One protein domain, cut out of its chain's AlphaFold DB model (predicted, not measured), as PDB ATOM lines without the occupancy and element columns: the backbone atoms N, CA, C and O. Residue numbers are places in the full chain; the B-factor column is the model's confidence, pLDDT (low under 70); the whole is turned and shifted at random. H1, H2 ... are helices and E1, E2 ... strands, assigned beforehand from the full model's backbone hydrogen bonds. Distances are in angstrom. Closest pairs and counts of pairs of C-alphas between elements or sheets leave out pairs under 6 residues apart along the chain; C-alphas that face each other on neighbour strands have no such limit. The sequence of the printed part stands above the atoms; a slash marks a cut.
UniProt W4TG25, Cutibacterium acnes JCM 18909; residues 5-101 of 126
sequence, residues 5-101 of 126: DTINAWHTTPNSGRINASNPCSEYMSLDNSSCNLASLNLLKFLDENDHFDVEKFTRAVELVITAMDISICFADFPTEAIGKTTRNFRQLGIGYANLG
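AT A GLANCE: This is residues 5 to 101 of the 126 residues of a protein of Cutibacterium acnes JCM 18909 (UniProt W4TG25). A long helix, H3, runs alongside a small ribbon of two parallel strands, E1 and E2, with the short helix H2 near its first end and H4 near its last end. On the side of the strands away from H3, the little helix H1 begins a long winding stretch, residues 10 to 36, that has no named element and leads to E1. The printed part has 97 residues, with four named helices and two named strands in the order H1, E1, H2, H3, H4, E2; the class is mixed, helices and strands. The whole is loose, with a radius of gyration of the C-alphas of 16.1 A, and spans 48 by 34 by 22 A.

HOW THE PARTS SIT: H1, residues 5 to 9, touches no helix. E1, residues 37 to 42, and E2, residues 93 to 98, are parallel neighbours at 25 degrees; N 39 and O 94 are within hydrogen-bond range at 3.0 A, as are N 96 and O 39 at 2.9 A. H2, residues 43 to 46, only just touches H3, residues 55 to 75, with 3 pairs of C-alphas within 8 A; H3 uses residues 55 to 58 alone here, and the closest C-alphas are those of Phe 46 and Phe 58, 6.3 A apart. The closest C-alphas of E1 and H3 are those of Asn 37 and Met 69, 6.5 A apart, while those of H3 and E2 are Met 69 and Leu 93, 7.1 A apart. H3 and H4, residues 81 to 90, form a helical hairpin and only just touch, with 3 pairs of C-alphas within 8 A. H3 touches H4 with residues 73 to 74 alone; the closest C-alphas of the two helices are those of Ile 73 and Arg 88, 6.6 A apart. Their lines stand at a shallow tilt of 33 degrees, only just short of steep, opposite ways. H4 and E1 are apart. E1, H2, H3, H4 and E2 make a strand-helix-strand unit, two parallel neighbour strands with helices between them in the chain. Every O i to N i+4 pair is within hydrogen-bond range in H1 and H4, against 15 of 17 in H3; H2 is too short for such a pair.

IN THESE COORDINATES: H1 begins at C-alpha 5, (45.399, -38.485, 43.890). E1 measures 17.0 A from first to last C-alpha. H3 measures 30.8 A, from C-alpha 55 at (48.911, -39.740, 9.287). H4 measures 14.3 A and E2 16.1 A, ending at C-alpha 98, (41.496, -50.615, 18.221).

THE WHOLE: The C-alphas farthest apart, those of Asn 50 and Glu 81, are 50.5 A from each other. The printed part has no cut. The link from H1 to E1, 27 residues, is long. The mean pLDDT of the printed part is 95.4, and no printed residue is under 70.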
ATOM      1  N   ASP A   5      44.603 -39.720  43.818       97.00
ATOM      2  CA  ASP A   5      45.399 -38.485  43.890       97.00
ATOM      3  C   ASP A   5      45.891 -38.043  42.506       97.00
ATOM      4  O   ASP A   5      45.723 -36.888  42.115       97.00
ATOM      5  N   THR A   6      46.452 -38.971  41.726       97.06
ATOM      6  CA  THR A   6      46.949 -38.688  40.373       97.06
ATOM      7  C   THR A   6      45.811 -38.311  39.427       97.06
ATOM      8  O   THR A   6      45.947 -37.367  38.652       97.06
ATOM      9  N   ILE A   7      44.677 -39.020  39.500       97.06
ATOM     10  CA  ILE A   7      43.494 -38.744  38.672       97.06
ATOM     11  C   ILE A   7      42.997 -37.318  38.921       97.06
ATOM     12  O   ILE A   7      42.784 -36.566  37.970       97.06
ATOM     13  N   ASN A   8      42.853 -36.919  40.186       97.69
ATOM     14  CA  ASN A   8      42.377 -35.580  40.521       97.69
ATOM     15  C   ASN A   8      43.432 -34.494  40.252       97.69
ATOM     16  O   ASN A   8      43.064 -33.385  39.869       97.69
ATOM     17  N   ALA A   9      44.730 -34.803  40.359       97.06
ATOM     18  CA  ALA A   9      45.801 -33.876  39.985       97.06
ATOM     19  C   ALA A   9      45.799 -33.526  38.485       97.06
ATOM     20  O   ALA A   9      46.212 -32.429  38.112       97.06
ATOM     21  N   TRP A  10      45.332 -34.435  37.621       96.25
ATOM     22  CA  TRP A  10      45.208 -34.218  36.171       96.25
ATOM     23  C   TRP A  10      43.785 -33.871  35.724       96.25
ATOM     24  O   TRP A  10      43.502 -33.827  34.524       96.25
ATOM     25  N   HIS A  11      42.876 -33.611  36.664       95.69
ATOM     26  CA  HIS A  11      41.516 -33.233  36.327       95.69
ATOM     27  C   HIS A  11      41.509 -31.909  35.550       95.69
ATOM     28  O   HIS A  11      42.014 -30.891  36.013       95.69
ATOM     29  N   THR A  12      40.901 -31.909  34.366       94.44
ATOM     30  CA  THR A  12      40.806 -30.733  33.489       94.44
ATOM     31  C   THR A  12      39.780 -29.693  33.947       94.44
ATOM     32  O   THR A  12      39.822 -28.557  33.482       94.44
ATOM     33  N   THR A  13      38.871 -30.042  34.865       95.00
ATOM     34  CA  THR A  13      37.825 -29.143  35.385       95.00
ATOM     35  C   THR A  13      37.701 -29.218  36.915       95.00
ATOM     36  O   THR A  13      36.604 -29.435  37.432       95.00
ATOM     37  N   PRO A  14      38.792 -29.010  37.679       95.06
ATOM     38  CA  PRO A  14      38.818 -29.271  39.122       95.06
ATOM     39  C   PRO A  14      37.900 -28.333  39.922       95.06
ATOM     40  O   PRO A  14      37.402 -28.692  40.984       95.06
ATOM     41  N   ASN A  15      37.611 -27.143  39.386       96.06
ATOM     42  CA  ASN A  15      36.686 -26.182  39.996       96.06
ATOM     43  C   ASN A  15      35.209 -26.586  39.852       96.06
ATOM     44  O   ASN A  15      34.344 -25.956  40.455       96.06
ATOM     45  N   SER A  16      34.903 -27.594  39.033       95.56
ATOM     46  CA  SER A  16      33.539 -28.077  38.791       95.56
ATOM     47  C   SER A  16      33.148 -29.253  39.685       95.56
ATOM     48  O   SER A  16      31.982 -29.643  39.701       95.56
ATOM     49  N   GLY A  17      34.100 -29.804  40.435       95.69
ATOM     50  CA  GLY A  17      33.892 -30.924  41.337       95.69
ATOM     51  C   GLY A  17      35.092 -31.862  41.351       95.69
ATOM     52  O   GLY A  17      36.024 -31.739  40.560       95.69
ATOM     53  N   ARG A  18      35.059 -32.807  42.285       96.81
ATOM     54  CA  ARG A  18      36.054 -33.870  42.410       96.81
ATOM     55  C   ARG A  18      35.645 -35.069  41.555       96.81
ATOM     56  O   ARG A  18      34.454 -35.354  41.443       96.81
ATOM     57  N   ILE A  19      36.612 -35.808  41.017       97.50
ATOM     58  CA  ILE A  19      36.360 -37.124  40.421       97.50
ATOM     59  C   ILE A  19      36.324 -38.149  41.556       97.50
ATOM     60  O   ILE A  19      37.309 -38.306  42.280       97.50
ATOM     61  N   ASN A  20      35.189 -38.827  41.723       96.94
ATOM     62  CA  ASN A  20      34.972 -39.774  42.824       96.94
ATOM     63  C   ASN A  20      35.093 -41.239  42.396       96.94
ATOM     64  O   ASN A  20      35.420 -42.097  43.214       96.94
ATOM     65  N   ALA A  21      34.819 -41.535  41.127       95.69
ATOM     66  CA  ALA A  21      34.863 -42.882  40.585       95.69
ATOM     67  C   ALA A  21      35.053 -42.856  39.065       95.69
ATOM     68  O   ALA A  21      34.812 -41.846  38.404       95.69
ATOM     69  N   SER A  22      35.433 -44.010  38.521       95.75
ATOM     70  CA  SER A  22      35.392 -44.271  37.083       95.75
ATOM     71  C   SER A  22      34.096 -44.960  36.671       95.75
ATOM     72  O   SER A  22      33.345 -45.486  37.495       95.75
ATOM     73  N   ASN A  23      33.893 -45.069  35.363       95.38
ATOM     74  CA  ASN A  23      33.008 -46.071  34.775       95.38
ATOM     75  C   ASN A  23      33.511 -47.533  34.996       95.38
ATOM     76  O   ASN A  23      34.660 -47.740  35.401       95.38
ATOM     77  N   PRO A  24      32.696 -48.567  34.682       95.75
ATOM     78  CA  PRO A  24      33.024 -49.977  34.949       95.75
ATOM     79  C   PRO A  24      34.336 -50.493  34.339       95.75
ATOM     80  O   PRO A  24      34.957 -51.390  34.905       95.75
ATOM     81  N   CYS A  25      34.768 -49.934  33.207       96.00
ATOM     82  CA  CYS A  25      35.970 -50.365  32.491       96.00
ATOM     83  C   CYS A  25      37.230 -49.545  32.853       96.00
ATOM     84  O   CYS A  25      38.322 -49.858  32.384       96.00
ATOM     85  N   SER A  26      37.117 -48.588  33.787       94.38
ATOM     86  CA  SER A  26      38.225 -47.775  34.320       94.38
ATOM     87  C   SER A  26      38.887 -46.776  33.351       94.38
ATOM     88  O   SER A  26      39.948 -46.244  33.666       94.38
ATOM     89  N   GLU A  27      38.295 -46.506  32.188       94.88
ATOM     90  CA  GLU A  27      38.831 -45.618  31.145       94.88
ATOM     91  C   GLU A  27      38.235 -44.205  31.160       94.88
ATOM     92  O   GLU A  27      38.791 -43.301  30.537       94.88
ATOM     93  N   TYR A  28      37.119 -43.997  31.862       94.88
ATOM     94  CA  TYR A  28      36.430 -42.711  31.919       94.88
ATOM     95  C   TYR A  28      36.403 -42.128  33.332       94.88
ATOM     96  O   TYR A  28      35.714 -42.642  34.214       94.88
ATOM     97  N   MET A  29      37.105 -41.005  33.498       95.62
ATOM     98  CA  MET A  29      37.251 -40.261  34.749       95.62
ATOM     99  C   MET A  29      36.661 -38.860  34.578       95.62
ATOM    100  O   MET A  29      37.227 -38.021  33.876       95.62
ATOM    101  N   SER A  30      35.512 -38.594  35.193       95.69
ATOM    102  CA  SER A  30      34.878 -37.276  35.128       95.69
ATOM    103  C   SER A  30      33.956 -37.036  36.322       95.69
ATOM    104  O   SER A  30      33.911 -37.834  37.255       95.69
ATOM    105  N   LEU A  31      33.252 -35.908  36.296       96.62
ATOM    106  CA  LEU A  31      32.337 -35.475  37.347       96.62
ATOM    107  C   LEU A  31      31.203 -36.485  37.564       96.62
ATOM    108  O   LEU A  31      30.775 -37.174  36.631       96.62
ATOM    109  N   ASP A  32      30.664 -36.513  38.779       95.50
ATOM    110  CA  ASP A  32      29.458 -37.279  39.084       95.50
ATOM    111  C   ASP A  32      28.290 -36.850  38.189       95.50
ATOM    112  O   ASP A  32      28.169 -35.690  37.789       95.50
ATOM    113  N   ASN A  33      27.390 -37.794  37.901       94.62
ATOM    114  CA  ASN A  33      26.283 -37.584  36.969       94.62
ATOM    115  C   ASN A  33      26.763 -37.071  35.603       94.62
ATOM    116  O   ASN A  33      26.156 -36.168  35.046       94.62
ATOM    117  N   SER A  34      27.850 -37.619  35.064       93.88
ATOM    118  CA  SER A  34      28.281 -37.376  33.686       93.88
ATOM    119  C   SER A  34      28.194 -38.657  32.860       93.88
ATOM    120  O   SER A  34      28.054 -39.760  33.392       93.88
ATOM    121  N   SER A  35      28.278 -38.517  31.543       93.06
ATOM    122  CA  SER A  35      28.408 -39.640  30.624       93.06
ATOM    123  C   SER A  35      29.437 -39.340  29.546       93.06
ATOM    124  O   SER A  35      29.762 -38.186  29.276       93.06
ATOM    125  N   CYS A  36      29.952 -40.405  28.939       90.00
ATOM    126  CA  CYS A  36      30.957 -40.332  27.895       90.00
ATOM    127  C   CYS A  36      30.399 -40.903  26.598       90.00
ATOM    128  O   CYS A  36      29.791 -41.975  26.604       90.00
ATOM    129  N   ASN A  37      30.650 -40.209  25.493       92.56
ATOM    130  CA  ASN A  37      30.501 -40.801  24.176       92.56
ATOM    131  C   ASN A  37      31.826 -41.449  23.767       92.56
ATOM    132  O   ASN A  37      32.867 -40.795  23.846       92.56
ATOM    133  N   LEU A  38      31.792 -42.710  23.333       95.06
ATOM    134  CA  LEU A  38      32.988 -43.502  23.057       95.06
ATOM    135  C   LEU A  38      33.066 -43.915  21.587       95.06
ATOM    136  O   LEU A  38      32.089 -44.378  21.004       95.06
ATOM    137  N   ALA A  39      34.261 -43.815  21.012       96.69
ATOM    138  CA  ALA A  39      34.578 -44.361  19.699       96.69
ATOM    139  C   ALA A  39      35.964 -45.008  19.702       96.69
ATOM    140  O   ALA A  39      36.815 -44.733  20.547       96.69
ATOM    141  N   SER A  40      36.212 -45.891  18.738       97.38
ATOM    142  CA  SER A  40      37.523 -46.509  18.551       97.38
ATOM    143  C   SER A  40      37.903 -46.533  17.082       97.38
ATOM    144  O   SER A  40      37.131 -46.986  16.237       97.38
ATOM    145  N   LEU A  41      39.115 -46.073  16.779       98.00
ATOM    146  CA  LEU A  41      39.669 -46.108  15.431       98.00
ATOM    147  C   LEU A  41      40.495 -47.381  15.244       98.00
ATOM    148  O   LEU A  41      41.442 -47.636  15.985       98.00
ATOM    149  N   ASN A  42      40.141 -48.187  14.242       97.56
ATOM    150  CA  ASN A  42      40.916 -49.370  13.873       97.56
ATOM    151  C   ASN A  42      42.214 -48.951  13.175       97.56
ATOM    152  O   ASN A  42      42.191 -48.589  11.996       97.56
ATOM    153  N   LEU A  43      43.342 -49.063  13.880       97.19
ATOM    154  CA  LEU A  43      44.638 -48.587  13.397       97.19
ATOM    155  C   LEU A  43      45.117 -49.291  12.118       97.19
ATOM    156  O   LEU A  43      45.822 -48.685  11.317       97.19
ATOM    157  N   LEU A  44      44.673 -50.526  11.855       95.62
ATOM    158  CA  LEU A  44      45.041 -51.259  10.637       95.62
ATOM    159  C   LEU A  44      44.495 -50.620   9.351       95.62
ATOM    160  O   LEU A  44      45.027 -50.875   8.277       95.62
ATOM    161  N   LYS A  45      43.440 -49.794   9.431       96.56
ATOM    162  CA  LYS A  45      42.862 -49.090   8.266       96.56
ATOM    163  C   LYS A  45      43.696 -47.893   7.794       96.56
ATOM    164  O   LYS A  45      43.399 -47.325   6.735       96.56
ATOM    165  N   PHE A  46      44.696 -47.523   8.585       96.94
ATOM    166  CA  PHE A  46      45.632 -46.436   8.318       96.94
ATOM    167  C   PHE A  46      47.033 -46.961   7.992       96.94
ATOM    168  O   PHE A  46      47.955 -46.169   7.888       96.94
ATOM    169  N   LEU A  47      47.197 -48.278   7.832       95.25
ATOM    170  CA  LEU A  47      48.424 -48.878   7.318       95.25
ATOM    171  C   LEU A  47      48.259 -49.197   5.836       95.25
ATOM    172  O   LEU A  47      47.253 -49.801   5.452       95.25
ATOM    173  N   ASP A  48      49.248 -48.825   5.032       91.88
ATOM    174  CA  ASP A  48      49.329 -49.238   3.633       91.88
ATOM    175  C   ASP A  48      49.882 -50.677   3.484       91.88
ATOM    176  O   ASP A  48      50.012 -51.438   4.454       91.88
ATOM    177  N   GLU A  49      50.152 -51.085   2.243       89.06
ATOM    178  CA  GLU A  49      50.709 -52.406   1.914       89.06
ATOM    179  C   GLU A  49      52.166 -52.578   2.372       89.06
ATOM    180  O   GLU A  49      52.608 -53.705   2.582       89.06
ATOM    181  N   ASN A  50      52.889 -51.472   2.570       89.94
ATOM    182  CA  ASN A  50      54.269 -51.433   3.051       89.94
ATOM    183  C   ASN A  50      54.350 -51.167   4.564       89.94
ATOM    184  O   ASN A  50      55.425 -50.873   5.082       89.94
ATOM    185  N   ASP A  51      53.220 -51.256   5.270       90.44
ATOM    186  CA  ASP A  51      53.084 -50.964   6.697       90.44
ATOM    187  C   ASP A  51      53.394 -49.503   7.084       90.44
ATOM    188  O   ASP A  51      53.594 -49.206   8.265       90.44
ATOM    189  N   HIS A  52      53.384 -48.556   6.144       92.19
ATOM    190  CA  HIS A  52      53.485 -47.137   6.472       92.19
ATOM    191  C   HIS A  52      52.161 -46.602   7.017       92.19
ATOM    192  O   HIS A  52      51.080 -46.933   6.525       92.19
ATOM    193  N   PHE A  53      52.252 -45.754   8.043       95.50
ATOM    194  CA  PHE A  53      51.084 -45.143   8.665       95.50
ATOM    195  C   PHE A  53      50.673 -43.857   7.946       95.50
ATOM    196  O   PHE A  53      51.432 -42.889   7.894       95.50
ATOM    197  N   ASP A  54      49.444 -43.828   7.447       97.31
ATOM    198  CA  ASP A  54      48.831 -42.669   6.809       97.31
ATOM    199  C   ASP A  54      48.305 -41.686   7.869       97.31
ATOM    200  O   ASP A  54      47.159 -41.753   8.330       97.31
ATOM    201  N   VAL A  55      49.189 -40.772   8.276       97.56
ATOM    202  CA  VAL A  55      48.911 -39.740   9.287       97.56
ATOM    203  C   VAL A  55      47.826 -38.768   8.822       97.56
ATOM    204  O   VAL A  55      47.002 -38.342   9.635       97.56
ATOM    205  N   GLU A  56      47.798 -38.414   7.537       98.00
ATOM    206  CA  GLU A  56      46.834 -37.444   7.016       98.00
ATOM    207  C   GLU A  56      45.419 -38.019   7.081       98.00
ATOM    208  O   GLU A  56      44.527 -37.420   7.688       98.00
ATOM    209  N   LYS A  57      45.220 -39.233   6.556       97.94
ATOM    210  CA  LYS A  57      43.932 -39.929   6.624       97.94
ATOM    211  C   LYS A  57      43.492 -40.177   8.062       97.94
ATOM    212  O   LYS A  57      42.308 -40.031   8.369       97.94
ATOM    213  N   PHE A  58      44.423 -40.539   8.946       98.19
ATOM    214  CA  PHE A  58      44.132 -40.706  10.368       98.19
ATOM    215  C   PHE A  58      43.647 -39.402  11.006       98.19
ATOM    216  O   PHE A  58      42.614 -39.400  11.672       98.19
ATOM    217  N   THR A  59      44.325 -38.286  10.735       98.31
ATOM    218  CA  THR A  59      43.939 -36.961  11.239       98.31
ATOM    219  C   THR A  59      42.535 -36.582  10.772       98.31
ATOM    220  O   THR A  59      41.694 -36.221  11.593       98.31
ATOM    221  N   ARG A  60      42.225 -36.766   9.481       98.31
ATOM    222  CA  ARG A  60      40.876 -36.509   8.944       98.31
ATOM    223  C   ARG A  60      39.804 -37.385   9.584       98.31
ATOM    224  O   ARG A  60      38.703 -36.913   9.858       98.31
ATOM    225  N   ALA A  61      40.116 -38.653   9.841       98.25
ATOM    226  CA  ALA A  61      39.196 -39.552  10.527       98.25
ATOM    227  C   ALA A  61      38.943 -39.111  11.977       98.25
ATOM    228  O   ALA A  61      37.797 -39.136  12.420       98.25
ATOM    229  N   VAL A  62      39.979 -38.671  12.699       98.25
ATOM    230  CA  VAL A  62      39.847 -38.125  14.059       98.25
ATOM    231  C   VAL A  62      38.965 -36.873  14.060       98.25
ATOM    232  O   VAL A  62      38.013 -36.820  14.833       98.25
ATOM    233  N   GLU A  63      39.218 -35.906  13.170       98.06
ATOM    234  CA  GLU A  63      38.412 -34.677  13.037       98.06
ATOM    235  C   GLU A  63      36.928 -34.993  12.795       98.06
ATOM    236  O   GLU A  63      36.039 -34.448  13.459       98.06
ATOM    237  N   LEU A  64      36.662 -35.919  11.868       97.94
ATOM    238  CA  LEU A  64      35.309 -36.344  11.526       97.94
ATOM    239  C   LEU A  64      34.613 -37.016  12.715       97.94
ATOM    240  O   LEU A  64      33.461 -36.703  13.010       97.94
ATOM    241  N   VAL A  65      35.301 -37.933  13.398       97.94
ATOM    242  CA  VAL A  65      34.731 -38.689  14.518       97.94
ATOM    243  C   VAL A  65      34.470 -37.789  15.720       97.94
ATOM    244  O   VAL A  65      33.377 -37.864  16.272       97.94
ATOM    245  N   ILE A  66      35.394 -36.890  16.078       97.00
ATOM    246  CA  ILE A  66      35.169 -35.890  17.137       97.00
ATOM    247  C   ILE A  66      33.907 -35.082  16.832       97.00
ATOM    248  O   ILE A  66      33.020 -34.983  17.676       97.00
ATOM    249  N   THR A  67      33.797 -34.562  15.607       97.06
ATOM    250  CA  THR A  67      32.643 -33.757  15.185       97.06
ATOM    251  C   THR A  67      31.340 -34.557  15.269       97.06
ATOM    252  O   THR A  67      30.349 -34.078  15.817       97.06
ATOM    253  N   ALA A  68      31.329 -35.796  14.772       96.69
ATOM    254  CA  ALA A  68      30.147 -36.653  14.824       96.69
ATOM    255  C   ALA A  68      29.731 -36.986  16.268       96.69
ATOM    256  O   ALA A  68      28.544 -36.939  16.597       96.69
ATOM    257  N   MET A  69      30.699 -37.295  17.134       96.69
ATOM    258  CA  MET A  69      30.452 -37.615  18.540       96.69
ATOM    259  C   MET A  69      29.942 -36.413  19.337       96.69
ATOM    260  O   MET A  69      29.095 -36.569  20.218       96.69
ATOM    261  N   ASP A  70      30.447 -35.221  19.028       95.25
ATOM    262  CA  ASP A  70      29.984 -33.971  19.618       95.25
ATOM    263  C   ASP A  70      28.524 -33.694  19.217       95.25
ATOM    264  O   ASP A  70      27.657 -33.468  20.068       95.25
ATOM    265  N   ILE A  71      28.202 -33.830  17.926       95.44
ATOM    266  CA  ILE A  71      26.831 -33.687  17.421       95.44
ATOM    267  C   ILE A  71      25.886 -34.677  18.109       95.44
ATOM    268  O   ILE A  71      24.792 -34.285  18.517       95.44
ATOM    269  N   SER A  72      26.283 -35.940  18.294       94.44
ATOM    270  CA  SER A  72      25.383 -36.932  18.892       94.44
ATOM    271  C   SER A  72      25.010 -36.617  20.344       94.44
ATOM    272  O   SER A  72      23.930 -37.008  20.773       94.44
ATOM    273  N   ILE A  73      25.826 -35.862  21.093       93.19
ATOM    274  CA  ILE A  73      25.461 -35.399  22.448       93.19
ATOM    275  C   ILE A  73      24.237 -34.475  22.412       93.19
ATOM    276  O   ILE A  73      23.411 -34.506  23.325       93.19
ATOM    277  N   CYS A  74      24.086 -33.664  21.362       89.25
ATOM    278  CA  CYS A  74      22.953 -32.745  21.228       89.25
ATOM    279  C   CYS A  74      21.617 -33.485  21.080       89.25
ATOM    280  O   CYS A  74      20.598 -32.996  21.563       89.25
ATOM    281  N   PHE A  75      21.639 -34.666  20.457       89.50
ATOM    282  CA  PHE A  75      20.456 -35.482  20.168       89.50
ATOM    283  C   PHE A  75      20.290 -36.681  21.111       89.50
ATOM    284  O   PHE A  75      19.355 -37.458  20.943       89.50
ATOM    285  N   ALA A  76      21.190 -36.857  22.079       89.88
ATOM    286  CA  ALA A  76      21.134 -37.972  23.011       89.88
ATOM    287  C   ALA A  76      20.050 -37.772  24.081       89.88
ATOM    288  O   ALA A  76      19.927 -36.695  24.681       89.88
ATOM    289  N   ASP A  77      19.330 -38.854  24.367       92.38
ATOM    290  CA  ASP A  77      18.475 -38.979  25.541       92.38
ATOM    291  C   ASP A  77      19.285 -39.514  26.724       92.38
ATOM    292  O   ASP A  77      20.140 -40.391  26.579       92.38
ATOM    293  N   PHE A  78      19.008 -38.988  27.918       93.69
ATOM    294  CA  PHE A  78      19.724 -39.350  29.139       93.69
ATOM    295  C   PHE A  78      18.754 -39.874  30.200       93.69
ATOM    296  O   PHE A  78      17.646 -39.351  30.320       93.69
ATOM    297  N   PRO A  79      19.166 -40.870  31.006       93.19
ATOM    298  CA  PRO A  79      18.281 -41.521  31.970       93.19
ATOM    299  C   PRO A  79      17.853 -40.599  33.120       93.19
ATOM    300  O   PRO A  79      16.833 -40.848  33.756       93.19
ATOM    301  N   THR A  80      18.615 -39.536  33.396       96.06
ATOM    302  CA  THR A  80      18.256 -38.511  34.380       96.06
ATOM    303  C   THR A  80      18.570 -37.115  33.850       96.06
ATOM    304  O   THR A  80      19.490 -36.920  33.050       96.06
ATOM    305  N   GLU A  81      17.826 -36.116  34.332       95.56
ATOM    306  CA  GLU A  81      18.049 -34.712  33.974       95.56
ATOM    307  C   GLU A  81      19.443 -34.226  34.404       95.56
ATOM    308  O   GLU A  81      20.093 -33.491  33.664       95.56
ATOM    309  N   ALA A  82      19.927 -34.673  35.570       95.88
ATOM    310  CA  ALA A  82      21.260 -34.335  36.066       95.88
ATOM    311  C   ALA A  82      22.358 -34.808  35.101       95.88
ATOM    312  O   ALA A  82      23.211 -34.008  34.723       95.88
ATOM    313  N   ILE A  83      22.276 -36.061  34.628       95.19
ATOM    314  CA  ILE A  83      23.209 -36.595  33.627       95.19
ATOM    315  C   ILE A  83      23.119 -35.791  32.333       95.19
ATOM    316  O   ILE A  83      24.132 -35.343  31.800       95.19
ATOM    317  N   GLY A  84      21.900 -35.526  31.859       95.19
ATOM    318  CA  GLY A  84      21.704 -34.769  30.628       95.19
ATOM    319  C   GLY A  84      22.198 -33.322  30.684       95.19
ATOM    320  O   GLY A  84      22.604 -32.795  29.649       95.19
ATOM    321  N   LYS A  85      22.176 -32.670  31.851       95.12
ATOM    322  CA  LYS A  85      22.737 -31.321  32.036       95.12
ATOM    323  C   LYS A  85      24.260 -31.357  32.047       95.12
ATOM    324  O   LYS A  85      24.883 -30.649  31.260       95.12
ATOM    325  N   THR A  86      24.860 -32.199  32.886       95.44
ATOM    326  CA  THR A  86      26.321 -32.297  33.000       95.44
ATOM    327  C   THR A  86      26.952 -32.708  31.672       95.44
ATOM    328  O   THR A  86      27.852 -32.021  31.196       95.44
ATOM    329  N   THR A  87      26.450 -33.757  31.015       94.88
ATOM    330  CA  THR A  87      27.015 -34.216  29.738       94.88
ATOM    331  C   THR A  87      26.902 -33.153  28.648       94.88
ATOM    332  O   THR A  87      27.835 -32.975  27.872       94.88
ATOM    333  N   ARG A  88      25.805 -32.384  28.586       94.69
ATOM    334  CA  ARG A  88      25.688 -31.290  27.605       94.69
ATOM    335  C   ARG A  88      26.603 -30.106  27.913       94.69
ATOM    336  O   ARG A  88      27.074 -29.476  26.970       94.69
ATOM    337  N   ASN A  89      26.867 -29.824  29.189       94.62
ATOM    338  CA  ASN A  89      27.740 -28.728  29.613       94.62
ATOM    339  C   ASN A  89      29.224 -29.023  29.357       94.62
ATOM    340  O   ASN A  89      29.958 -28.129  28.949       94.62
ATOM    341  N   PHE A  90      29.660 -30.259  29.607       94.94
ATOM    342  CA  PHE A  90      31.078 -30.639  29.553       94.94
ATOM    343  C   PHE A  90      31.465 -31.433  28.303       94.94
ATOM    344  O   PHE A  90      32.643 -31.483  27.963       94.94
ATOM    345  N   ARG A  91      30.482 -32.019  27.611       95.06
ATOM    346  CA  ARG A  91      30.611 -32.665  26.297       95.06
ATOM    347  C   ARG A  91      31.760 -33.672  26.229       95.06
ATOM    348  O   ARG A  91      32.555 -33.661  25.295       95.06
ATOM    349  N   GLN A  92      31.869 -34.531  27.241       94.00
ATOM    350  CA  GLN A  92      32.984 -35.464  27.352       94.00
ATOM    351  C   GLN A  92      32.990 -36.496  26.215       94.00
ATOM    352  O   GLN A  92      32.032 -37.253  26.029       94.00
ATOM    353  N   LEU A  93      34.118 -36.572  25.508       95.50
ATOM    354  CA  LEU A  93      34.368 -37.515  24.417       95.50
ATOM    355  C   LEU A  93      35.543 -38.432  24.770       95.50
ATOM    356  O   LEU A  93      36.540 -37.973  25.326       95.50
ATOM    357  N   GLY A  94      35.449 -39.710  24.402       96.00
ATOM    358  CA  GLY A  94      36.535 -40.679  24.536       96.00
ATOM    359  C   GLY A  94      36.809 -41.392  23.216       96.00
ATOM    360  O   GLY A  94      36.033 -42.241  22.781       96.00
ATOM    361  N   ILE A  95      37.929 -41.059  22.575       96.69
ATOM    362  CA  ILE A  95      38.391 -41.740  21.361       96.69
ATOM    363  C   ILE A  95      39.585 -42.613  21.717       96.69
ATOM    364  O   ILE A  95      40.602 -42.124  22.202       96.69
ATOM    365  N   GLY A  96      39.452 -43.909  21.453       96.06
ATOM    366  CA  GLY A  96      40.499 -44.899  21.658       96.06
ATOM    367  C   GLY A  96      41.026 -45.505  20.359       96.06
ATOM    368  O   GLY A  96      40.556 -45.224  19.251       96.06
ATOM    369  N   TYR A  97      41.995 -46.403  20.514       97.25
ATOM    370  CA  TYR A  97      42.570 -47.181  19.424       97.25
ATOM    371  C   TYR A  97      42.137 -48.638  19.515       97.25
ATOM    372  O   TYR A  97      42.289 -49.281  20.551       97.25
ATOM    373  N   ALA A  98      41.668 -49.182  18.398       97.44
ATOM    374  CA  ALA A  98      41.496 -50.615  18.221       97.44
ATOM    375  C   ALA A  98      42.671 -51.184  17.412       97.44
ATOM    376  O   ALA A  98      43.200 -50.526  16.514       97.44
ATOM    377  N   ASN A  99      43.042 -52.434  17.702       96.44
ATOM    378  CA  ASN A  99      44.096 -53.184  17.007       96.44
ATOM    379  C   ASN A  99      45.519 -52.605  17.109       96.44
ATOM    380  O   ASN A  99      46.356 -52.910  16.262       96.44
ATOM    381  N   LEU A 100      45.839 -51.857  18.171       95.44
ATOM    382  CA  LEU A 100      47.202 -51.361  18.403       95.44
ATOM    383  C   LEU A 100      48.247 -52.489  18.420       95.44
ATOM    384  O   LEU A 100      49.278 -52.369  17.768       95.44
ATOM    385  N   GLY A 101      47.963 -53.613  19.087       94.19
ATOM    386  CA  GLY A 101      48.879 -54.761  19.113       94.19
ATOM    387  C   GLY A 101      49.144 -55.360  17.726       94.19
ATOM    388  O   GLY A 101      50.283 -55.691  17.409       94.19
TER     389      GLY A 101